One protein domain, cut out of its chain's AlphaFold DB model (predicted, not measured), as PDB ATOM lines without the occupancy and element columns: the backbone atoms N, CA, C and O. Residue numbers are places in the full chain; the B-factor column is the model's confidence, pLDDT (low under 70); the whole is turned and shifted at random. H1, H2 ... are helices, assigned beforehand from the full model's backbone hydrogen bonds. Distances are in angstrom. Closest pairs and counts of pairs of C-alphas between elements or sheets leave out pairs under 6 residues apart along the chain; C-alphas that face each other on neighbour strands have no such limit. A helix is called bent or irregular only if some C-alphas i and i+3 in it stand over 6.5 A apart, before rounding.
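AT A GLANCE: This is residues 956 to 1115 of the 1127 residues of an uncharacterized protein of Amborella trichopoda (UniProt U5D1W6). Two helical hairpins, the longer made by H1 and H2 and the shorter by H3 and H4, stand apart from each other and are joined by a long link, residues 1006 to 1017; the rest, residues 1050 to 1115, is mostly loops, with the short helix H5 near H1. The printed part has 160 residues with five named helices, in the order H1, H2, H3, H4, H5, and no named strand. The class is all helix, though under half of the residues, 64 of 160, are in named elements. The whole is compact, with a radius of gyration of the C-alphas of 16.8 A, and spans 46 by 40 by 28 A.

IN THESE COORDINATES: The longest helix, H1, holds residues 956 to 974 and is 27.0 A long, beginning at C-alpha 956 (-48.425, 11.718, 32.689). H2, residues 989 to 1005, is 24.5 A long and ends at C-alpha 1005 (-43.736, 7.014, 38.952). H2 has a kink of 30 degrees near residue 996 and is irregular: C-alphas 990 and 993 are 8.0 A apart. H3, residues 1018 to 1029, measures 16.3 A and H4, residues 1038 to 1049, 16.1 A. H5, residues 1074 to 1077, measures 5.2 A and ends at C-alpha 1077 (-28.942, 29.037, 39.305).

HOW THE PARTS SIT: H1 and H2 form a helical hairpin and touch, H2 with residues 998 to 1005 alone; their closest C-alphas, of Tyr 961 and Ser 1005, are 5.4 A apart. They run opposite ways at a shallow tilt of 18 degrees. H5 is close to H1 but not clearly touching, the closest C-alphas, of Arg 970 and Leu 1074, being 6.8 A apart. H3 and H4 form the other helical hairpin and touch, the closest C-alphas, of Ile 1021 and Leu 1047, being 6.9 A apart. They run opposite ways at a shallow tilt of 23 degrees. H1 is apart from H3 and H4, and H2 is apart from H3, H4 and H5. Short antiparallel pairings join residues 1051 to 1052 with 1059 to 1060, 1064 to 1065 with 1071 to 1072, and 1095 to 1096 with 1113 to 1114. In H1, H3 and H4 every O i to N i+4 pair is within hydrogen-bond range; in H2 11 of 13 are, and H5 is too short for such a pair.

THE WHOLE: The two C-alphas farthest apart, of Val 1008 and Glu 1099, are 50.3 A apart. The printed part has no cut. The links from H1 to H2, H2 to H3 and H4 to H5 are long, and that from H3 to H4 is short. Residues 1078 to 1115 hold no named element. The mean pLDDT of the printed part is 77.7; residues 1008 to 1020 and 1094 to 1115 are under 70.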
ATOM      1  N   GLU A 956     -48.111  11.711  31.252       78.44
ATOM      2  CA  GLU A 956     -48.425  11.718  32.689       78.44
ATOM      3  C   GLU A 956     -47.300  11.127  33.560       78.44
ATOM      4  O   GLU A 956     -46.904  11.730  34.561       78.44
ATOM      5  N   HIS A 957     -46.747   9.968  33.172       84.12
ATOM      6  CA  HIS A 957     -45.629   9.347  33.892       84.12
ATOM      7  C   HIS A 957     -44.360  10.201  33.780       84.12
ATOM      8  O   HIS A 957     -43.668  10.399  34.777       84.12
ATOM      9  N   ALA A 958     -44.080  10.760  32.596       85.81
ATOM     10  CA  ALA A 958     -42.953  11.662  32.377       85.81
ATOM     11  C   ALA A 958     -43.067  12.919  33.251       85.81
ATOM     12  O   ALA A 958     -42.086  13.314  33.881       85.81
ATOM     13  N   LYS A 959     -44.267  13.506  33.355       79.62
ATOM     14  CA  LYS A 959     -44.539  14.647  34.234       79.62
ATOM     15  C   LYS A 959     -44.299  14.291  35.701       79.62
ATOM     16  O   LYS A 959     -43.449  14.915  36.326       79.62
ATOM     17  N   SER A 960     -44.958  13.259  36.235       80.94
ATOM     18  CA  SER A 960     -44.810  12.867  37.651       80.94
ATOM     19  C   SER A 960     -43.365  12.467  38.006       80.94
ATOM     20  O   SER A 960     -42.855  12.826  39.068       80.94
ATOM     21  N   TYR A 961     -42.653  11.796  37.093       86.81
ATOM     22  CA  TYR A 961     -41.221  11.515  37.233       86.81
ATOM     23  C   TYR A 961     -40.378  12.800  37.278       86.81
ATOM     24  O   TYR A 961     -39.573  12.972  38.196       86.81
ATOM     25  N   ASN A 962     -40.583  13.726  36.337       84.81
ATOM     26  CA  ASN A 962     -39.822  14.973  36.261       84.81
ATOM     27  C   ASN A 962     -40.096  15.908  37.450       84.81
ATOM     28  O   ASN A 962     -39.154  16.513  37.957       84.81
ATOM     29  N   GLU A 963     -41.332  15.997  37.947       79.62
ATOM     30  CA  GLU A 963     -41.669  16.792  39.140       79.62
ATOM     31  C   GLU A 963     -40.925  16.277  40.388       79.62
ATOM     32  O   GLU A 963     -40.317  17.060  41.130       79.62
ATOM     33  N   LEU A 964     -40.867  14.952  40.576       82.56
ATOM     34  CA  LEU A 964     -40.084  14.334  41.650       82.56
ATOM     35  C   LEU A 964     -38.572  14.537  41.456       82.56
ATOM     36  O   LEU A 964     -37.879  14.880  42.412       82.56
ATOM     37  N   VAL A 965     -38.044  14.382  40.237       86.38
ATOM     38  CA  VAL A 965     -36.611  14.586  39.950       86.38
ATOM     39  C   VAL A 965     -36.191  16.044  40.146       86.38
ATOM     40  O   VAL A 965     -35.143  16.288  40.742       86.38
ATOM     41  N   VAL A 966     -36.996  17.024  39.728       81.19
ATOM     42  CA  VAL A 966     -36.729  18.450  40.000       81.19
ATOM     43  C   VAL A 966     -36.719  18.717  41.507       81.19
ATOM     44  O   VAL A 966     -35.831  19.421  41.984       81.19
ATOM     45  N   THR A 967     -37.620  18.094  42.271       79.00
ATOM     46  CA  THR A 967     -37.641  18.191  43.741       79.00
ATOM     47  C   THR A 967     -36.373  17.595  44.376       79.00
ATOM     48  O   THR A 967     -35.751  18.240  45.222       79.00
ATOM     49  N   VAL A 968     -35.921  16.416  43.918       84.31
ATOM     50  CA  VAL A 968     -34.640  15.804  44.341       84.31
ATOM     51  C   VAL A 968     -33.467  16.747  44.057       84.31
ATOM     52  O   VAL A 968     -32.661  17.013  44.946       84.31
ATOM     53  N   ARG A 969     -33.361  17.265  42.824       85.50
ATOM     54  CA  ARG A 969     -32.259  18.152  42.419       85.50
ATOM     55  C   ARG A 969     -32.278  19.465  43.209       85.50
ATOM     56  O   ARG A 969     -31.214  19.928  43.617       85.50
ATOM     57  N   ARG A 970     -33.464  20.036  43.472       80.31
ATOM     58  CA  ARG A 970     -33.626  21.268  44.262       80.31
ATOM     59  C   ARG A 970     -33.115  21.087  45.686       80.31
ATOM     60  O   ARG A 970     -32.331  21.917  46.126       80.31
ATOM     61  N   ASN A 971     -33.470  19.995  46.370       81.88
ATOM     62  CA  ASN A 971     -32.928  19.713  47.704       81.88
ATOM     63  C   ASN A 971     -31.399  19.716  47.712       81.88
ATOM     64  O   ASN A 971     -30.796  20.397  48.530       81.88
ATOM     65  N   ILE A 972     -30.788  18.945  46.810       81.94
ATOM     66  CA  ILE A 972     -29.346  18.708  46.851       81.94
ATOM     67  C   ILE A 972     -28.582  20.009  46.553       81.94
ATOM     68  O   ILE A 972     -27.556  20.254  47.179       81.94
ATOM     69  N   LEU A 973     -29.098  20.885  45.678       80.19
ATOM     70  CA  LEU A 973     -28.487  22.195  45.429       80.19
ATOM     71  C   LEU A 973     -28.721  23.199  46.578       80.19
ATOM     72  O   LEU A 973     -27.813  23.953  46.914       80.19
ATOM     73  N   MET A 974     -29.915  23.222  47.184       74.44
ATOM     74  CA  MET A 974     -30.255  24.187  48.246       74.44
ATOM     75  C   MET A 974     -29.722  23.788  49.634       74.44
ATOM     76  O   MET A 974     -29.532  24.654  50.481       74.44
ATOM     77  N   ALA A 975     -29.440  22.504  49.872       72.62
ATOM     78  CA  ALA A 975     -28.782  22.011  51.080       72.62
ATOM     79  C   ALA A 975     -27.250  22.069  50.920       72.62
ATOM     80  O   ALA A 975     -26.608  21.077  50.576       72.62
ATOM     81  N   ASP A 976     -26.689  23.257  51.150       70.00
ATOM     82  CA  ASP A 976     -25.258  23.588  51.074       70.00
ATOM     83  C   ASP A 976     -24.571  23.145  49.760       70.00
ATOM     84  O   ASP A 976     -23.478  22.577  49.769       70.00
ATOM     85  N   TRP A 977     -25.210  23.408  48.612       74.75
ATOM     86  CA  TRP A 977     -24.632  23.257  47.264       74.75
ATOM     87  C   TRP A 977     -24.003  21.878  46.995       74.75
ATOM     88  O   TRP A 977     -22.881  21.751  46.499       74.75
ATOM     89  N   ASN A 978     -24.781  20.824  47.252       74.69
ATOM     90  CA  ASN A 978     -24.420  19.404  47.185       74.69
ATOM     91  C   ASN A 978     -23.545  18.879  48.349       74.69
ATOM     92  O   ASN A 978     -23.051  17.754  48.250       74.69
ATOM     93  N   ASP A 979     -23.353  19.605  49.460       74.88
ATOM     94  CA  ASP A 979     -22.615  19.051  50.609       74.88
ATOM     95  C   ASP A 979     -23.431  17.945  51.328       74.88
ATOM     96  O   ASP A 979     -24.555  18.176  51.787       74.88
ATOM     97  N   PRO A 980     -22.887  16.721  51.493       77.38
ATOM     98  CA  PRO A 980     -23.498  15.691  52.337       77.38
ATOM     99  C   PRO A 980     -23.454  15.995  53.848       77.38
ATOM    100  O   PRO A 980     -24.009  15.211  54.621       77.38
ATOM    101  N   SER A 981     -22.790  17.071  54.294       74.44
ATOM    102  CA  SER A 981     -22.696  17.444  55.716       74.44
ATOM    103  C   SER A 981     -23.976  18.085  56.278       74.44
ATOM    104  O   SER A 981     -24.367  17.754  57.403       74.44
ATOM    105  N   HIS A 982     -24.663  18.926  55.492       75.19
ATOM    106  CA  HIS A 982     -25.861  19.670  55.903       75.19
ATOM    107  C   HIS A 982     -26.980  18.722  56.349       75.19
ATOM    108  O   HIS A 982     -27.267  17.739  55.655       75.19
ATOM    109  N   VAL A 983     -27.628  18.970  57.498       75.88
ATOM    110  CA  VAL A 983     -28.599  18.000  58.047       75.88
ATOM    111  C   VAL A 983     -29.808  17.771  57.151       75.88
ATOM    112  O   VAL A 983     -30.319  16.659  57.160       75.88
ATOM    113  N   GLU A 984     -30.254  18.746  56.358       75.06
ATOM    114  CA  GLU A 984     -31.412  18.586  55.457       75.06
ATOM    115  C   GLU A 984     -31.058  18.042  54.064       75.06
ATOM    116  O   GLU A 984     -31.945  17.815  53.240       75.06
ATOM    117  N   SER A 985     -29.769  17.824  53.783       83.00
ATOM    118  CA  SER A 985     -29.326  17.255  52.510       83.00
ATOM    119  C   SER A 985     -29.777  15.801  52.397       83.00
ATOM    120  O   SER A 985     -29.473  14.971  53.259       83.00
ATOM    121  N   LEU A 986     -30.437  15.436  51.297       82.62
ATOM    122  CA  LEU A 986     -30.760  14.042  50.986       82.62
ATOM    123  C   LEU A 986     -29.504  13.189  50.768       82.62
ATOM    124  O   LEU A 986     -29.607  11.963  50.802       82.62
ATOM    125  N   LEU A 987     -28.320  13.789  50.585       84.06
ATOM    126  CA  LEU A 987     -27.041  13.073  50.586       84.06
ATOM    127  C   LEU A 987     -26.570  12.708  52.009       84.06
ATOM    128  O   LEU A 987     -25.783  11.775  52.169       84.06
ATOM    129  N   ASN A 988     -27.082  13.375  53.048       82.00
ATOM    130  CA  ASN A 988     -26.683  13.146  54.434       82.00
ATOM    131  C   ASN A 988     -27.042  11.716  54.895       82.00
ATOM    132  O   ASN A 988     -28.179  11.260  54.699       82.00
ATOM    133  N   PRO A 989     -26.130  10.975  55.558       80.69
ATOM    134  CA  PRO A 989     -26.439   9.668  56.136       80.69
ATOM    135  C   PRO A 989     -27.636   9.675  57.101       80.69
ATOM    136  O   PRO A 989     -28.393   8.704  57.123       80.69
ATOM    137  N   LYS A 990     -27.859  10.769  57.846       82.25
ATOM    138  CA  LYS A 990     -28.987  10.913  58.786       82.25
ATOM    139  C   LYS A 990     -30.346  10.879  58.073       82.25
ATOM    140  O   LYS A 990     -31.255  10.202  58.550       82.25
ATOM    141  N   GLN A 991     -30.463  11.500  56.894       81.75
ATOM    142  CA  GLN A 991     -31.714  11.591  56.121       81.75
ATOM    143  C   GLN A 991     -32.026  10.352  55.266       81.75
ATOM    144  O   GLN A 991     -32.791  10.415  54.300       81.75
ATOM    145  N   TRP A 992     -31.474   9.186  55.624       81.25
ATOM    146  CA  TRP A 992     -31.676   7.946  54.869       81.25
ATOM    147  C   TRP A 992     -33.151   7.575  54.684       81.25
ATOM    148  O   TRP A 992     -33.495   7.044  53.634       81.25
ATOM    149  N   LYS A 993     -34.028   7.880  55.654       81.94
ATOM    150  CA  LYS A 993     -35.469   7.586  55.564       81.94
ATOM    151  C   LYS A 993     -36.121   8.313  54.388       81.94
ATOM    152  O   LYS A 993     -36.757   7.668  53.558       81.94
ATOM    153  N   PHE A 994     -35.917   9.626  54.295       79.94
ATOM    154  CA  PHE A 994     -36.492  10.466  53.244       79.94
ATOM    155  C   PHE A 994     -35.839  10.172  51.892       79.94
ATOM    156  O   PHE A 994     -36.551   9.942  50.920       79.94
ATOM    157  N   ARG A 995     -34.508   9.991  51.843       84.94
ATOM    158  CA  ARG A 995     -33.812   9.488  50.641       84.94
ATOM    159  C   ARG A 995     -34.399   8.157  50.157       84.94
ATOM    160  O   ARG A 995     -34.642   7.995  48.965       84.94
ATOM    161  N   SER A 996     -34.651   7.200  51.052       83.12
ATOM    162  CA  SER A 996     -35.253   5.911  50.693       83.12
ATOM    163  C   SER A 996     -36.705   6.035  50.227       83.12
ATOM    164  O   SER A 996     -37.078   5.332  49.287       83.12
ATOM    165  N   ASN A 997     -37.515   6.909  50.833       82.69
ATOM    166  CA  ASN A 997     -38.898   7.115  50.403       82.69
ATOM    167  C   ASN A 997     -38.975   7.847  49.057       82.69
ATOM    168  O   ASN A 997     -39.661   7.383  48.155       82.69
ATOM    169  N   LEU A 998     -38.184   8.900  48.860       82.56
ATOM    170  CA  LEU A 998     -38.153   9.664  47.616       82.56
ATOM    171  C   LEU A 998     -37.621   8.828  46.437       82.56
ATOM    172  O   LEU A 998     -38.213   8.837  45.362       82.56
ATOM    173  N   ILE A 999     -36.583   8.003  46.645       85.94
ATOM    174  CA  ILE A 999     -36.123   7.024  45.638       85.94
ATOM    175  C   ILE A 999     -37.199   5.963  45.352       85.94
ATOM    176  O   ILE A 999     -37.331   5.507  44.214       85.94
ATOM    177  N   ARG A1000     -37.989   5.557  46.355       85.12
ATOM    178  CA  ARG A1000     -39.146   4.671  46.160       85.12
ATOM    179  C   ARG A1000     -40.245   5.364  45.348       85.12
ATOM    180  O   ARG A1000     -40.770   4.730  44.441       85.12
ATOM    181  N   ASN A1001     -40.541   6.635  45.607       83.81
ATOM    182  CA  ASN A1001     -41.526   7.421  44.862       83.81
ATOM    183  C   ASN A1001     -41.097   7.597  43.394       83.81
ATOM    184  O   ASN A1001     -41.858   7.248  42.500       83.81
ATOM    185  N   VAL A1002     -39.845   7.992  43.133       86.25
ATOM    186  CA  VAL A1002     -39.276   8.080  41.770       86.25
ATOM    187  C   VAL A1002     -39.316   6.731  41.033       86.25
ATOM    188  O   VAL A1002     -39.527   6.684  39.829       86.25
ATOM    189  N   ARG A1003     -39.159   5.601  41.737       86.69
ATOM    190  CA  ARG A1003     -39.329   4.258  41.141       86.69
ATOM    191  C   ARG A1003     -40.790   3.867  40.915       86.69
ATOM    192  O   ARG A1003     -41.050   3.010  40.077       86.69
ATOM    193  N   LEU A1004     -41.725   4.438  41.672       83.69
ATOM    194  CA  LEU A1004     -43.159   4.188  41.534       83.69
ATOM    195  C   LEU A1004     -43.775   5.012  40.395       83.69
ATOM    196  O   LEU A1004     -44.634   4.474  39.705       83.69
ATOM    197  N   SER A1005     -43.302   6.236  40.128       83.69
ATOM    198  CA  SER A1005     -43.736   7.014  38.952       83.69
ATOM    199  C   SER A1005     -43.300   6.398  37.615       83.69
ATOM    200  O   SER A1005     -43.948   6.623  36.598       83.69
ATOM    201  N   CYS A1006     -42.283   5.529  37.615       84.44
ATOM    202  CA  CYS A1006     -41.917   4.699  36.460       84.44
ATOM    203  C   CYS A1006     -42.837   3.479  36.218       84.44
ATOM    204  O   CYS A1006     -42.589   2.712  35.287       84.44
ATOM    205  N   CYS A1007     -43.844   3.238  37.065       82.19
ATOM    206  CA  CYS A1007     -44.710   2.055  37.022       82.19
ATOM    207  C   CYS A1007     -46.166   2.430  36.707       82.19
ATOM    208  O   CYS A1007     -46.606   3.524  37.019       82.19
ATOM    209  N   VAL A1008     -46.953   1.476  36.192       64.44
ATOM    210  CA  VAL A1008     -48.344   1.668  35.700       64.44
ATOM    211  C   VAL A1008     -49.337   2.233  36.743       64.44
ATOM    212  O   VAL A1008     -50.402   2.716  36.380       64.44
ATOM    213  N   ALA A1009     -49.004   2.205  38.037       57.50
ATOM    214  CA  ALA A1009     -49.786   2.822  39.118       57.50
ATOM    215  C   ALA A1009     -49.219   4.194  39.560       57.50
ATOM    216  O   ALA A1009     -49.422   4.620  40.697       57.50
ATOM    217  N   GLY A1010     -48.432   4.843  38.699       56.53
ATOM    218  CA  GLY A1010     -47.416   5.828  39.069       56.53
ATOM    219  C   GLY A1010     -47.835   7.294  39.111       56.53
ATOM    220  O   GLY A1010     -46.951   8.143  39.191       56.53
ATOM    221  N   HIS A1011     -49.129   7.629  39.072       62.50
ATOM    222  CA  HIS A1011     -49.571   9.026  39.179       62.50
ATOM    223  C   HIS A1011     -49.421   9.553  40.621       62.50
ATOM    224  O   HIS A1011     -50.391   9.725  41.365       62.50
ATOM    225  N   ILE A1012     -48.190   9.865  41.021       66.44
ATOM    226  CA  ILE A1012     -47.892  10.496  42.306       66.44
ATOM    227  C   ILE A1012     -48.239  11.980  42.187       66.44
ATOM    228  O   ILE A1012     -47.548  12.739  41.509       66.44
ATOM    229  N   LYS A1013     -49.326  12.384  42.853       61.47
ATOM    230  CA  LYS A1013     -49.632  13.796  43.100       61.47
ATOM    231  C   LYS A1013     -48.756  14.290  44.247       61.47
ATOM    232  O   LYS A1013     -48.882  13.793  45.365       61.47
ATOM    233  N   VAL A1014     -47.907  15.278  43.976       62.16
ATOM    234  CA  VAL A1014     -47.339  16.133  45.026       62.16
ATOM    235  C   VAL A1014     -48.517  16.866  45.683       62.16
ATOM    236  O   VAL A1014     -49.389  17.368  44.972       62.16
ATOM    237  N   THR A1015     -48.611  16.863  47.017       60.38
ATOM    238  CA  THR A1015     -49.687  17.600  47.704       60.38
ATOM    239  C   THR A1015     -49.416  19.096  47.653       60.38
ATOM    240  O   THR A1015     -48.264  19.510  47.525       60.38
ATOM    241  N   ASP A1016     -50.473  19.896  47.767       55.47
ATOM    242  CA  ASP A1016     -50.371  21.351  47.691       55.47
ATOM    243  C   ASP A1016     -49.395  21.910  48.745       55.47
ATOM    244  O   ASP A1016     -49.362  21.449  49.888       55.47
ATOM    245  N   ALA A1017     -48.594  22.889  48.330       60.47
ATOM    246  CA  ALA A1017     -47.560  23.545  49.124       60.47
ATOM    247  C   ALA A1017     -48.015  24.924  49.636       60.47
ATOM    248  O   ALA A1017     -47.181  25.743  50.009       60.47
ATOM    249  N   GLY A1018     -49.325  25.200  49.640       64.88
ATOM    250  CA  GLY A1018     -49.906  26.511  49.950       64.88
ATOM    251  C   GLY A1018     -49.378  27.208  51.213       64.88
ATOM    252  O   GLY A1018     -49.250  28.429  51.195       64.88
ATOM    253  N   GLN A1019     -49.009  26.468  52.270       67.50
ATOM    254  CA  GLN A1019     -48.361  27.056  53.452       67.50
ATOM    255  C   GLN A1019     -46.923  27.514  53.146       67.50
ATOM    256  O   GLN A1019     -46.648  28.703  53.262       67.50
ATOM    257  N   ASP A1020     -46.035  26.621  52.690       67.56
ATOM    258  CA  ASP A1020     -44.665  26.971  52.278       67.56
ATOM    259  C   ASP A1020     -44.638  28.084  51.200       67.56
ATOM    260  O   ASP A1020     -43.687  28.868  51.124       67.56
ATOM    261  N   ILE A1021     -45.661  28.154  50.337       75.62
ATOM    262  CA  ILE A1021     -45.841  29.223  49.340       75.62
ATOM    263  C   ILE A1021     -46.199  30.541  50.025       75.62
ATOM    264  O   ILE A1021     -45.574  31.552  49.716       75.62
ATOM    265  N   GLN A1022     -47.158  30.553  50.956       78.75
ATOM    266  CA  GLN A1022     -47.516  31.768  51.687       78.75
ATOM    267  C   GLN A1022     -46.333  32.275  52.523       78.75
ATOM    268  O   GLN A1022     -45.980  33.439  52.381       78.75
ATOM    269  N   GLU A1023     -45.629  31.401  53.250       77.38
ATOM    270  CA  GLU A1023     -44.397  31.749  53.979       77.38
ATOM    271  C   GLU A1023     -43.326  32.349  53.041       77.38
ATOM    272  O   GLU A1023     -42.665  33.327  53.387       77.38
ATOM    273  N   THR A1024     -43.189  31.827  51.814       78.31
ATOM    274  CA  THR A1024     -42.271  32.383  50.801       78.31
ATOM    275  C   THR A1024     -42.708  33.774  50.319       78.31
ATOM    276  O   THR A1024     -41.858  34.650  50.157       78.31
ATOM    277  N   MET A1025     -44.012  34.003  50.112       82.12
ATOM    278  CA  MET A1025     -44.541  35.323  49.739       82.12
ATOM    279  C   MET A1025     -44.437  36.331  50.895       82.12
ATOM    280  O   MET A1025     -44.109  37.488  50.655       82.12
ATOM    281  N   ASP A1026     -44.652  35.908  52.141       81.81
ATOM    282  CA  ASP A1026     -44.557  36.772  53.323       81.81
ATOM    283  C   ASP A1026     -43.118  37.275  53.536       81.81
ATOM    284  O   ASP A1026     -42.909  38.429  53.909       81.81
ATOM    285  N   ILE A1027     -42.110  36.440  53.244       79.88
ATOM    286  CA  ILE A1027     -40.695  36.845  53.285       79.88
ATOM    287  C   ILE A1027     -40.338  37.790  52.121       79.88
ATOM    288  O   ILE A1027     -39.486  38.660  52.299       79.88
ATOM    289  N   LEU A1028     -40.980  37.663  50.952       80.50
ATOM    290  CA  LEU A1028     -40.817  38.622  49.850       80.50
ATOM    291  C   LEU A1028     -41.401  39.998  50.197       80.50
ATOM    292  O   LEU A1028     -40.759  41.010  49.937       80.50
ATOM    293  N   VAL A1029     -42.570  40.049  50.841       84.38
ATOM    294  CA  VAL A1029     -43.172  41.312  51.313       84.38
ATOM    295  C   VAL A1029     -42.305  41.972  52.399       84.38
ATOM    296  O   VAL A1029     -42.204  43.192  52.459       84.38
ATOM    297  N   GLN A1030     -41.584  41.182  53.205       80.88
ATOM    298  CA  GLN A1030     -40.540  41.673  54.126       80.88
ATOM    299  C   GLN A1030     -39.231  42.106  53.427       80.88
ATOM    300  O   GLN A1030     -38.295  42.537  54.101       80.88
ATOM    301  N   GLN A1031     -39.140  41.968  52.102       75.56
ATOM    302  CA  GLN A1031     -38.022  42.396  51.247       75.56
ATOM    303  C   GLN A1031     -38.502  43.410  50.193       75.56
ATOM    304  O   GLN A1031     -38.041  43.406  49.054       75.56
ATOM    305  N   ASP A1032     -39.440  44.270  50.603       80.62
ATOM    306  CA  ASP A1032     -39.987  45.399  49.844       80.62
ATOM    307  C   ASP A1032     -40.766  45.029  48.557       80.62
ATOM    308  O   ASP A1032     -41.018  45.896  47.717       80.62
ATOM    309  N   LEU A1033     -41.218  43.772  48.404       82.50
ATOM    310  CA  LEU A1033     -42.177  43.406  47.350       82.50
ATOM    311  C   LEU A1033     -43.594  43.872  47.715       82.50
ATOM    312  O   LEU A1033     -44.227  43.325  48.619       82.50
ATOM    313  N   ASP A1034     -44.113  44.833  46.955       87.19
ATOM    314  CA  ASP A1034     -45.490  45.325  47.059       87.19
ATOM    315  C   ASP A1034     -46.522  44.201  46.780       87.19
ATOM    316  O   ASP A1034     -46.512  43.637  45.677       87.19
ATOM    317  N   PRO A1035     -47.421  43.865  47.733       88.56
ATOM    318  CA  PRO A1035     -48.471  42.860  47.553       88.56
ATOM    319  C   PRO A1035     -49.433  43.117  46.387       88.56
ATOM    320  O   PRO A1035     -49.964  42.153  45.833       88.56
ATOM    321  N   ASP A1036     -49.655  44.381  46.012       88.00
ATOM    322  CA  ASP A1036     -50.585  44.768  44.942       88.00
ATOM    323  C   ASP A1036     -49.899  44.844  43.557       88.00
ATOM    324  O   ASP A1036     -50.536  45.155  42.547       88.00
ATOM    325  N   SER A1037     -48.602  44.516  43.475       90.81
ATOM    326  CA  SER A1037     -47.820  44.561  42.233       90.81
ATOM    327  C   SER A1037     -48.070  43.385  41.277       90.81
ATOM    328  O   SER A1037     -48.306  42.240  41.679       90.81
ATOM    329  N   GLU A1038     -47.893  43.632  39.974       87.25
ATOM    330  CA  GLU A1038     -47.877  42.566  38.958       87.25
ATOM    331  C   GLU A1038     -46.774  41.524  39.231       87.25
ATOM    332  O   GLU A1038     -46.964  40.338  38.961       87.25
ATOM    333  N   GLU A1039     -45.639  41.932  39.815       86.50
ATOM    334  CA  GLU A1039     -44.535  41.033  40.172       86.50
ATOM    335  C   GLU A1039     -44.926  40.059  41.298       86.50
ATOM    336  O   GLU A1039     -44.668  38.857  41.178       86.50
ATOM    337  N   TYR A1040     -45.647  40.519  42.330       89.12
ATOM    338  CA  TYR A1040     -46.208  39.644  43.368       89.12
ATOM    339  C   TYR A1040     -47.157  38.596  42.769       89.12
ATOM    340  O   TYR A1040     -47.042  37.402  43.073       89.12
ATOM    341  N   VAL A1041     -48.051  39.009  41.862       87.81
ATOM    342  CA  VAL A1041     -48.983  38.101  41.171       87.81
ATOM    343  C   VAL A1041     -48.231  37.082  40.305       87.81
ATOM    344  O   VAL A1041     -48.530  35.884  40.366       87.81
ATOM    345  N   LEU A1042     -47.224  37.520  39.543       88.19
ATOM    346  CA  LEU A1042     -46.403  36.658  38.685       88.19
ATOM    347  C   LEU A1042     -45.595  35.630  39.489       88.19
ATOM    348  O   LEU A1042     -45.587  34.451  39.129       88.19
ATOM    349  N   ILE A1043     -44.955  36.033  40.592       86.12
ATOM    350  CA  ILE A1043     -44.187  35.121  41.453       86.12
ATOM    351  C   ILE A1043     -45.122  34.110  42.135       86.12
ATOM    352  O   ILE A1043     -44.848  32.905  42.106       86.12
ATOM    353  N   LYS A1044     -46.266  34.560  42.671       85.88
ATOM    354  CA  LYS A1044     -47.265  33.683  43.308       85.88
ATOM    355  C   LYS A1044     -47.833  32.657  42.322       85.88
ATOM    356  O   LYS A1044     -47.932  31.474  42.650       85.88
ATOM    357  N   TYR A1045     -48.124  33.078  41.089       86.38
ATOM    358  CA  TYR A1045     -48.525  32.179  40.004       86.38
ATOM    359  C   TYR A1045     -47.416  31.177  39.644       86.38
ATOM    360  O   TYR A1045     -47.693  29.985  39.498       86.38
ATOM    361  N   ALA A1046     -46.164  31.631  39.533       85.69
ATOM    362  CA  ALA A1046     -45.024  30.798  39.152       85.69
ATOM    363  C   ALA A1046     -44.658  29.742  40.211       85.69
ATOM    364  O   ALA A1046     -44.197  28.657  39.851       85.69
ATOM    365  N   LEU A1047     -44.902  30.008  41.500       79.62
ATOM    366  CA  LEU A1047     -44.800  29.005  42.568       79.62
ATOM    367  C   LEU A1047     -45.910  27.945  42.456       79.62
ATOM    368  O   LEU A1047     -45.629  26.742  42.418       79.62
ATOM    369  N   LEU A1048     -47.168  28.385  42.343       79.00
ATOM    370  CA  LEU A1048     -48.330  27.492  42.267       79.00
ATOM    371  C   LEU A1048     -48.290  26.592  41.027       79.00
ATOM    372  O   LEU A1048     -48.433  25.376  41.153       79.00
ATOM    373  N   ASN A1049     -48.050  27.166  39.845       80.62
ATOM    374  CA  ASN A1049     -48.245  26.501  38.552       80.62
ATOM    375  C   ASN A1049     -46.943  26.166  37.801       80.62
ATOM    376  O   ASN A1049     -46.976  25.374  36.860       80.62
ATOM    377  N   GLY A1050     -45.801  26.725  38.208       83.62
ATOM    378  CA  GLY A1050     -44.568  26.740  37.414       83.62
ATOM    379  C   GLY A1050     -44.500  27.933  36.456       83.62
ATOM    380  O   GLY A1050     -45.498  28.609  36.201       83.62
ATOM    381  N   GLY A1051     -43.315  28.203  35.910       86.88
ATOM    382  CA  GLY A1051     -43.080  29.369  35.057       86.88
ATOM    383  C   GLY A1051     -41.786  29.298  34.249       86.88
ATOM    384  O   GLY A1051     -40.942  28.424  34.458       86.88
ATOM    385  N   ASN A1052     -41.636  30.230  33.310       91.75
ATOM    386  CA  ASN A1052     -40.481  30.294  32.414       91.75
ATOM    387  C   ASN A1052     -39.279  30.943  33.110       91.75
ATOM    388  O   ASN A1052     -39.397  32.011  33.707       91.75
ATOM    389  N   CYS A1053     -38.106  30.326  32.991       91.75
ATOM    390  CA  CYS A1053     -36.851  30.884  33.487       91.75
ATOM    391  C   CYS A1053     -36.532  32.202  32.771       91.75
ATOM    392  O   CYS A1053     -36.377  32.222  31.548       91.75
ATOM    393  N   ILE A1054     -36.349  33.303  33.503       91.62
ATOM    394  CA  ILE A1054     -36.131  34.608  32.865       91.62
ATOM    395  C   ILE A1054     -34.816  34.668  32.060       91.62
ATOM    396  O   ILE A1054     -34.752  35.406  31.073       91.62
ATOM    397  N   ARG A1055     -33.818  33.827  32.390       93.00
ATOM    398  CA  ARG A1055     -32.559  33.662  31.633       93.00
ATOM    399  C   ARG A1055     -32.712  32.805  30.369       93.00
ATOM    400  O   ARG A1055     -32.463  33.314  29.284       93.00
ATOM    401  N   CYS A1056     -33.068  31.520  30.484       93.69
ATOM    402  CA  CYS A1056     -33.071  30.587  29.340       93.69
ATOM    403  C   CYS A1056     -34.431  30.411  28.644       93.69
ATOM    404  O   CYS A1056     -34.507  29.685  27.663       93.69
ATOM    405  N   LYS A1057     -35.491  31.062  29.137       92.38
ATOM    406  CA  LYS A1057     -36.888  31.016  28.656       92.38
ATOM    407  C   LYS A1057     -37.601  29.658  28.739       92.38
ATOM    408  O   LYS A1057     -38.827  29.648  28.695       92.38
ATOM    409  N   GLU A1058     -36.880  28.562  28.966       89.88
ATOM    410  CA  GLU A1058     -37.448  27.240  29.260       89.88
ATOM    411  C   GLU A1058     -38.423  27.259  30.447       89.88
ATOM    412  O   GLU A1058     -38.164  27.896  31.476       89.88
ATOM    413  N   TRP A1059     -39.522  26.513  30.321       88.12
ATOM    414  CA  TRP A1059     -40.503  26.331  31.392       88.12
ATOM    415  C   TRP A1059     -39.970  25.401  32.486       88.12
ATOM    416  O   TRP A1059     -39.371  24.362  32.208       88.12
ATOM    417  N   CYS A1060     -40.229  25.731  33.752       84.12
ATOM    418  CA  CYS A1060     -39.895  24.869  34.879       84.12
ATOM    419  C   CYS A1060     -41.004  24.850  35.943       84.12
ATOM    420  O   CYS A1060     -41.560  25.883  36.313       84.12
ATOM    421  N   ARG A1061     -41.311  23.655  36.473       80.75
ATOM    422  CA  ARG A1061     -42.395  23.462  37.455       80.75
ATOM    423  C   ARG A1061     -42.153  24.186  38.781       80.75
ATOM    424  O   ARG A1061     -43.112  24.613  39.414       80.75
ATOM    425  N   LEU A1062     -40.895  24.263  39.210       77.12
ATOM    426  CA  LEU A1062     -40.472  24.851  40.481       77.12
ATOM    427  C   LEU A1062     -39.311  25.826  40.216       77.12
ATOM    428  O   LEU A1062     -38.151  25.438  40.402       77.12
ATOM    429  N   PRO A1063     -39.582  27.066  39.770       84.44
ATOM    430  CA  PRO A1063     -38.555  28.097  39.649       84.44
ATOM    431  C   PRO A1063     -37.950  28.443  41.017       84.44
ATOM    432  O   PRO A1063     -38.539  28.211  42.078       84.44
ATOM    433  N   VAL A1064     -36.732  28.962  40.996       83.81
ATOM    434  CA  VAL A1064     -36.000  29.453  42.163       83.81
ATOM    435  C   VAL A1064     -36.073  30.976  42.151       83.81
ATOM    436  O   VAL A1064     -35.775  31.593  41.127       83.81
ATOM    437  N   ILE A1065     -36.476  31.566  43.277       84.94
ATOM    438  CA  ILE A1065     -36.569  33.016  43.448       84.94
ATOM    439  C   ILE A1065     -35.242  33.495  44.034       84.94
ATOM    440  O   ILE A1065     -34.861  33.129  45.151       84.94
ATOM    441  N   THR A1066     -34.506  34.278  43.252       83.12
ATOM    442  CA  THR A1066     -33.265  34.918  43.712       83.12
ATOM    443  C   THR A1066     -33.558  36.033  44.729       83.12
ATOM    444  O   THR A1066     -34.659  36.577  44.724       83.12
ATOM    445  N   PRO A1067     -32.587  36.456  45.566       76.19
ATOM    446  CA  PRO A1067     -32.750  37.614  46.464       76.19
ATOM    447  C   PRO A1067     -32.901  38.967  45.740       76.19
ATOM    448  O   PRO A1067     -33.048  39.998  46.379       76.19
ATOM    449  N   CYS A1068     -32.867  38.970  44.406       82.56
ATOM    450  CA  CYS A1068     -33.227  40.100  43.550       82.56
ATOM    451  C   CYS A1068     -34.444  39.751  42.669       82.56
ATOM    452  O   CYS A1068     -34.509  40.160  41.515       82.56
ATOM    453  N   MET A1069     -35.342  38.913  43.200       84.12
ATOM    454  CA  MET A1069     -36.664  38.492  42.700       84.12
ATOM    455  C   MET A1069     -36.736  37.787  41.330       84.12
ATOM    456  O   MET A1069     -37.723  37.114  41.037       84.12
ATOM    457  N   HIS A1070     -35.654  37.772  40.544       88.19
ATOM    458  CA  HIS A1070     -35.570  37.031  39.282       88.19
ATOM    459  C   HIS A1070     -35.899  35.538  39.465       88.19
ATOM    460  O   HIS A1070     -35.247  34.839  40.252       88.19
ATOM    461  N   LEU A1071     -36.860  35.054  38.668       89.38
ATOM    462  CA  LEU A1071     -37.279  33.653  38.565       89.38
ATOM    463  C   LEU A1071     -36.356  32.870  37.618       89.38
ATOM    464  O   LEU A1071     -36.398  33.042  36.396       89.38
ATOM    465  N   LEU A1072     -35.539  31.969  38.166       89.38
ATOM    466  CA  LEU A1072     -34.590  31.153  37.403       89.38
ATOM    467  C   LEU A1072     -34.893  29.654  37.535       89.38
ATOM    468  O   LEU A1072     -35.307  29.180  38.592       89.38
ATOM    469  N   CYS A1073     -34.645  28.874  36.480       89.56
ATOM    470  CA  CYS A1073     -34.620  27.417  36.608       89.56
ATOM    471  C   CYS A1073     -33.373  26.971  37.387       89.56
ATOM    472  O   CYS A1073     -32.345  27.655  37.401       89.56
ATOM    473  N   LEU A1074     -33.455  25.790  38.004       86.38
ATOM    474  CA  LEU A1074     -32.395  25.238  38.849       86.38
ATOM    475  C   LEU A1074     -31.036  25.167  38.128       86.38
ATOM    476  O   LEU A1074     -30.012  25.528  38.700       86.38
ATOM    477  N   ASP A1075     -31.043  24.768  36.854       88.69
ATOM    478  CA  ASP A1075     -29.849  24.683  36.009       88.69
ATOM    479  C   ASP A1075     -29.220  26.053  35.705       88.69
ATOM    480  O   ASP A1075     -28.005  26.138  35.573       88.69
ATOM    481  N   CYS A1076     -30.007  27.135  35.649       90.88
ATOM    482  CA  CYS A1076     -29.472  28.496  35.516       90.88
ATOM    483  C   CYS A1076     -28.916  29.041  36.836       90.88
ATOM    484  O   CYS A1076     -27.950  29.803  36.800       90.88
ATOM    485  N   VAL A1077     -29.492  28.671  37.985       87.25
ATOM    486  CA  VAL A1077     -28.942  29.037  39.305       87.25
ATOM    487  C   VAL A1077     -27.608  28.329  39.543       87.25
ATOM    488  O   VAL A1077     -26.662  28.966  39.983       87.25
ATOM    489  N   ALA A1078     -27.496  27.053  39.171       86.00
ATOM    490  CA  ALA A1078     -26.294  26.241  39.372       86.00
ATOM    491  C   ALA A1078     -25.028  26.719  38.617       86.00
ATOM    492  O   ALA A1078     -23.960  26.146  38.822       86.00
ATOM    493  N   LEU A1079     -25.126  27.735  37.745       88.44
ATOM    494  CA  LEU A1079     -24.001  28.263  36.956       88.44
ATOM    495  C   LEU A1079     -23.049  29.174  37.746       88.44
ATOM    496  O   LEU A1079     -21.894  29.307  37.350       88.44
ATOM    497  N   ASP A1080     -23.519  29.820  38.814       84.06
ATOM    498  CA  ASP A1080     -22.701  30.671  39.684       84.06
ATOM    499  C   ASP A1080     -23.257  30.584  41.112       84.06
ATOM    500  O   ASP A1080     -24.440  30.839  41.348       84.06
ATOM    501  N   SER A1081     -22.415  30.180  42.061       78.00
ATOM    502  CA  SER A1081     -22.788  30.034  43.469       78.00
ATOM    503  C   SER A1081     -22.756  31.347  44.250       78.00
ATOM    504  O   SER A1081     -23.210  31.356  45.387       78.00
ATOM    505  N   GLU A1082     -22.241  32.446  43.686       77.06
ATOM    506  CA  GLU A1082     -21.934  33.690  44.410       77.06
ATOM    507  C   GLU A1082     -22.791  34.900  43.999       77.06
ATOM    508  O   GLU A1082     -22.791  35.914  44.700       77.06
ATOM    509  N   ARG A1083     -23.546  34.830  42.895       84.62
ATOM    510  CA  ARG A1083     -24.373  35.948  42.394       84.62
ATOM    511  C   ARG A1083     -25.505  35.509  41.469       84.62
ATOM    512  O   ARG A1083     -25.457  34.449  40.848       84.62
ATOM    513  N   CYS A1084     -26.503  36.380  41.317       87.81
ATOM    514  CA  CYS A1084     -27.592  36.190  40.364       87.81
ATOM    515  C   CYS A1084     -27.059  36.036  38.934       87.81
ATOM    516  O   CYS A1084     -26.358  36.906  38.413       87.81
ATOM    517  N   THR A1085     -27.437  34.938  38.278       90.38
ATOM    518  CA  THR A1085     -26.959  34.593  36.934       90.38
ATOM    519  C   THR A1085     -27.765  35.250  35.811       90.38
ATOM    520  O   THR A1085     -27.474  35.004  34.638       90.38
ATOM    521  N   PHE A1086     -28.765  36.086  36.113       91.12
ATOM    522  CA  PHE A1086     -29.474  36.845  35.081       91.12
ATOM    523  C   PHE A1086     -28.545  37.901  34.440       91.12
ATOM    524  O   PHE A1086     -27.903  38.661  35.173       91.12
ATOM    525  N   PRO A1087     -28.436  37.966  33.094       88.19
ATOM    526  CA  PRO A1087     -27.566  38.929  32.420       88.19
ATOM    527  C   PRO A1087     -27.850  40.377  32.838       88.19
ATOM    528  O   PRO A1087     -28.997  40.808  32.860       88.19
ATOM    529  N   GLY A1088     -26.798  41.124  33.174       85.50
ATOM    530  CA  GLY A1088     -26.896  42.520  33.612       85.50
ATOM    531  C   GLY A1088     -27.300  42.734  35.077       85.50
ATOM    532  O   GLY A1088     -27.104  43.835  35.575       85.50
ATOM    533  N   CYS A1089     -27.794  41.715  35.794       88.62
ATOM    534  CA  CYS A1089     -28.163  41.859  37.206       88.62
ATOM    535  C   CYS A1089     -26.935  41.854  38.133       88.62
ATOM    536  O   CYS A1089     -26.727  42.796  38.891       88.62
ATOM    537  N   GLY A1090     -26.136  40.780  38.107       80.19
ATOM    538  CA  GLY A1090     -24.896  40.658  38.890       80.19
ATOM    539  C   GLY A1090     -25.041  40.702  40.422       80.19
ATOM    540  O   GLY A1090     -24.023  40.661  41.110       80.19
ATOM    541  N   HIS A1091     -26.265  40.777  40.961       83.12
ATOM    542  CA  HIS A1091     -26.529  40.964  42.389       83.12
ATOM    543  C   HIS A1091     -25.862  39.859  43.233       83.12
ATOM    544  O   HIS A1091     -26.158  38.678  43.010       83.12
ATOM    545  N   PRO A1092     -24.986  40.206  44.195       77.81
ATOM    546  CA  PRO A1092     -24.245  39.226  44.974       77.81
ATOM    547  C   PRO A1092     -25.167  38.477  45.934       77.81
ATOM    548  O   PRO A1092     -25.986  39.053  46.648       77.81
ATOM    549  N   TYR A1093     -25.005  37.166  45.975       74.62
ATOM    550  CA  TYR A1093     -25.709  36.298  46.898       74.62
ATOM    551  C   TYR A1093     -25.147  36.483  48.320       74.62
ATOM    552  O   TYR A1093     -23.948  36.355  48.555       74.62
ATOM    553  N   LYS A1094     -26.004  36.826  49.292       60.66
ATOM    554  CA  LYS A1094     -25.569  37.241  50.640       60.66
ATOM    555  C   LYS A1094     -25.084  36.058  51.485       60.66
ATOM    556  O   LYS A1094     -25.899  35.344  52.068       60.66
ATOM    557  N   MET A1095     -23.769  35.890  51.595       59.91
ATOM    558  CA  MET A1095     -23.157  34.730  52.250       59.91
ATOM    559  C   MET A1095     -23.020  34.835  53.779       59.91
ATOM    560  O   MET A1095     -22.775  35.907  54.330       59.91
ATOM    561  N   GLN A1096     -23.117  33.692  54.465       55.56
ATOM    562  CA  GLN A1096     -22.486  33.432  55.765       55.56
ATOM    563  C   GLN A1096     -21.129  32.765  55.539       55.56
ATOM    564  O   GLN A1096     -21.055  31.806  54.770       55.56
ATOM    565  N   SER A1097     -20.080  33.246  56.213       54.94
ATOM    566  CA  SER A1097     -18.766  32.603  56.179       54.94
ATOM    567  C   SER A1097     -18.697  31.399  57.130       54.94
ATOM    568  O   SER A1097     -19.397  31.388  58.152       54.94
ATOM    569  N   PRO A1098     -17.858  30.387  56.830       55.41
ATOM    570  CA  PRO A1098     -17.692  29.216  57.688       55.41
ATOM    571  C   PRO A1098     -17.226  29.508  59.120       55.41
ATOM    572  O   PRO A1098     -17.483  28.695  60.005       55.41
ATOM    573  N   GLU A1099     -16.565  30.646  59.381       53.69
ATOM    574  CA  GLU A1099     -16.070  30.971  60.728       53.69
ATOM    575  C   GLU A1099     -17.191  31.358  61.712       53.69
ATOM    576  O   GLU A1099     -16.997  31.312  62.929       53.69
ATOM    577  N   ILE A1100     -18.374  31.740  61.216       55.31
ATOM    578  CA  ILE A1100     -19.468  32.261  62.044       55.31
ATOM    579  C   ILE A1100     -20.442  31.127  62.401       55.31
ATOM    580  O   ILE A1100     -21.472  30.941  61.745       55.31
ATOM    581  N   LEU A1101     -20.138  30.399  63.485       52.72
ATOM    582  CA  LEU A1101     -20.960  29.326  64.080       52.72
ATOM    583  C   LEU A1101     -22.355  29.819  64.527       52.72
ATOM    584  O   LEU A1101     -22.626  30.040  65.704       52.72
ATOM    585  N   THR A1102     -23.256  29.980  63.559       49.69
ATOM    586  CA  THR A1102     -24.632  30.491  63.720       49.69
ATOM    587  C   THR A1102     -25.699  29.504  63.236       49.69
ATOM    588  O   THR A1102     -26.860  29.876  63.106       49.69
ATOM    589  N   ARG A1103     -25.311  28.249  62.970       55.69
ATOM    590  CA  ARG A1103     -26.171  27.177  62.442       55.69
ATOM    591  C   ARG A1103     -26.057  25.906  63.288       55.69
ATOM    592  O   ARG A1103     -25.056  25.201  63.153       55.69
ATOM    593  N   PRO A1104     -27.045  25.549  64.128       56.88
ATOM    594  CA  PRO A1104     -27.115  24.197  64.687       56.88
ATOM    595  C   PRO A1104     -27.367  23.109  63.615       56.88
ATOM    596  O   PRO A1104     -27.184  21.923  63.890       56.88
ATOM    597  N   GLU A1105     -27.741  23.492  62.387       57.28
ATOM    598  CA  GLU A1105     -28.050  22.615  61.247       57.28
ATOM    599  C   GLU A1105     -26.809  22.116  60.484       57.28
ATOM    600  O   GLU A1105     -26.841  21.031  59.900       57.28
ATOM    601  N   ASN A1106     -25.698  22.861  60.489       57.97
ATOM    602  CA  ASN A1106     -24.428  22.380  59.941       57.97
ATOM    603  C   ASN A1106     -23.246  22.786  60.838       57.97
ATOM    604  O   ASN A1106     -22.888  23.963  60.865       57.97
ATOM    605  N   PRO A1107     -22.604  21.832  61.540       56.72
ATOM    606  CA  PRO A1107     -21.484  22.121  62.435       56.72
ATOM    607  C   PRO A1107     -20.131  22.302  61.721       56.72
ATOM    608  O   PRO A1107     -19.155  22.609  62.395       56.72
ATOM    609  N   ASN A1108     -20.035  22.061  60.406       57.66
ATOM    610  CA  ASN A1108     -18.829  22.296  59.597       57.66
ATOM    611  C   ASN A1108     -19.215  22.647  58.139       57.66
ATOM    612  O   ASN A1108     -19.019  21.820  57.239       57.66
ATOM    613  N   PRO A1109     -19.787  23.840  57.886       59.59
ATOM    614  CA  PRO A1109     -20.113  24.288  56.534       59.59
ATOM    615  C   PRO A1109     -18.834  24.470  55.705       59.59
ATOM    616  O   PRO A1109     -17.942  25.226  56.077       59.59
ATOM    617  N   LYS A1110     -18.734  23.775  54.567       52.19
ATOM    618  CA  LYS A1110     -17.550  23.838  53.684       52.19
ATOM    619  C   LYS A1110     -17.566  25.001  52.697       52.19
ATOM    620  O   LYS A1110     -16.555  25.265  52.054       52.19
ATOM    621  N   TRP A1111     -18.713  25.656  52.558       53.28
ATOM    622  CA  TRP A1111     -18.971  26.681  51.558       53.28
ATOM    623  C   TRP A1111     -19.578  27.920  52.210       53.28
ATOM    624  O   TRP A1111     -20.274  27.833  53.223       53.28
ATOM    625  N   LEU A1112     -19.342  29.067  51.582       52.44
ATOM    626  CA  LEU A1112     -20.098  30.290  51.816       52.44
ATOM    627  C   LEU A1112     -21.578  30.038  51.469       52.44
ATOM    628  O   LEU A1112     -21.871  29.617  50.351       52.44
ATOM    629  N   PHE A1113     -22.504  30.259  52.412       48.12
ATOM    630  CA  PHE A1113     -23.926  29.928  52.209       48.12
ATOM    631  C   PHE A1113     -24.852  31.143  52.132       48.12
ATOM    632  O   PHE A1113     -24.860  32.007  53.009       48.12
ATOM    633  N   LEU A1114     -25.734  31.109  51.137       52.06
ATOM    634  CA  LEU A1114     -26.828  32.034  50.855       52.06
ATOM    635  C   LEU A1114     -27.837  32.226  51.999       52.06
ATOM    636  O   LEU A1114     -28.757  31.436  52.172       52.06
ATOM    637  N   LYS A1115     -27.771  33.350  52.720       48.31
ATOM    638  CA  LYS A1115     -28.819  33.730  53.691       48.31
ATOM    639  C   LYS A1115     -30.219  33.842  53.077       48.31
ATOM    640  O   LYS A1115     -31.190  33.722  53.814       48.31
TER     641      LYS A1115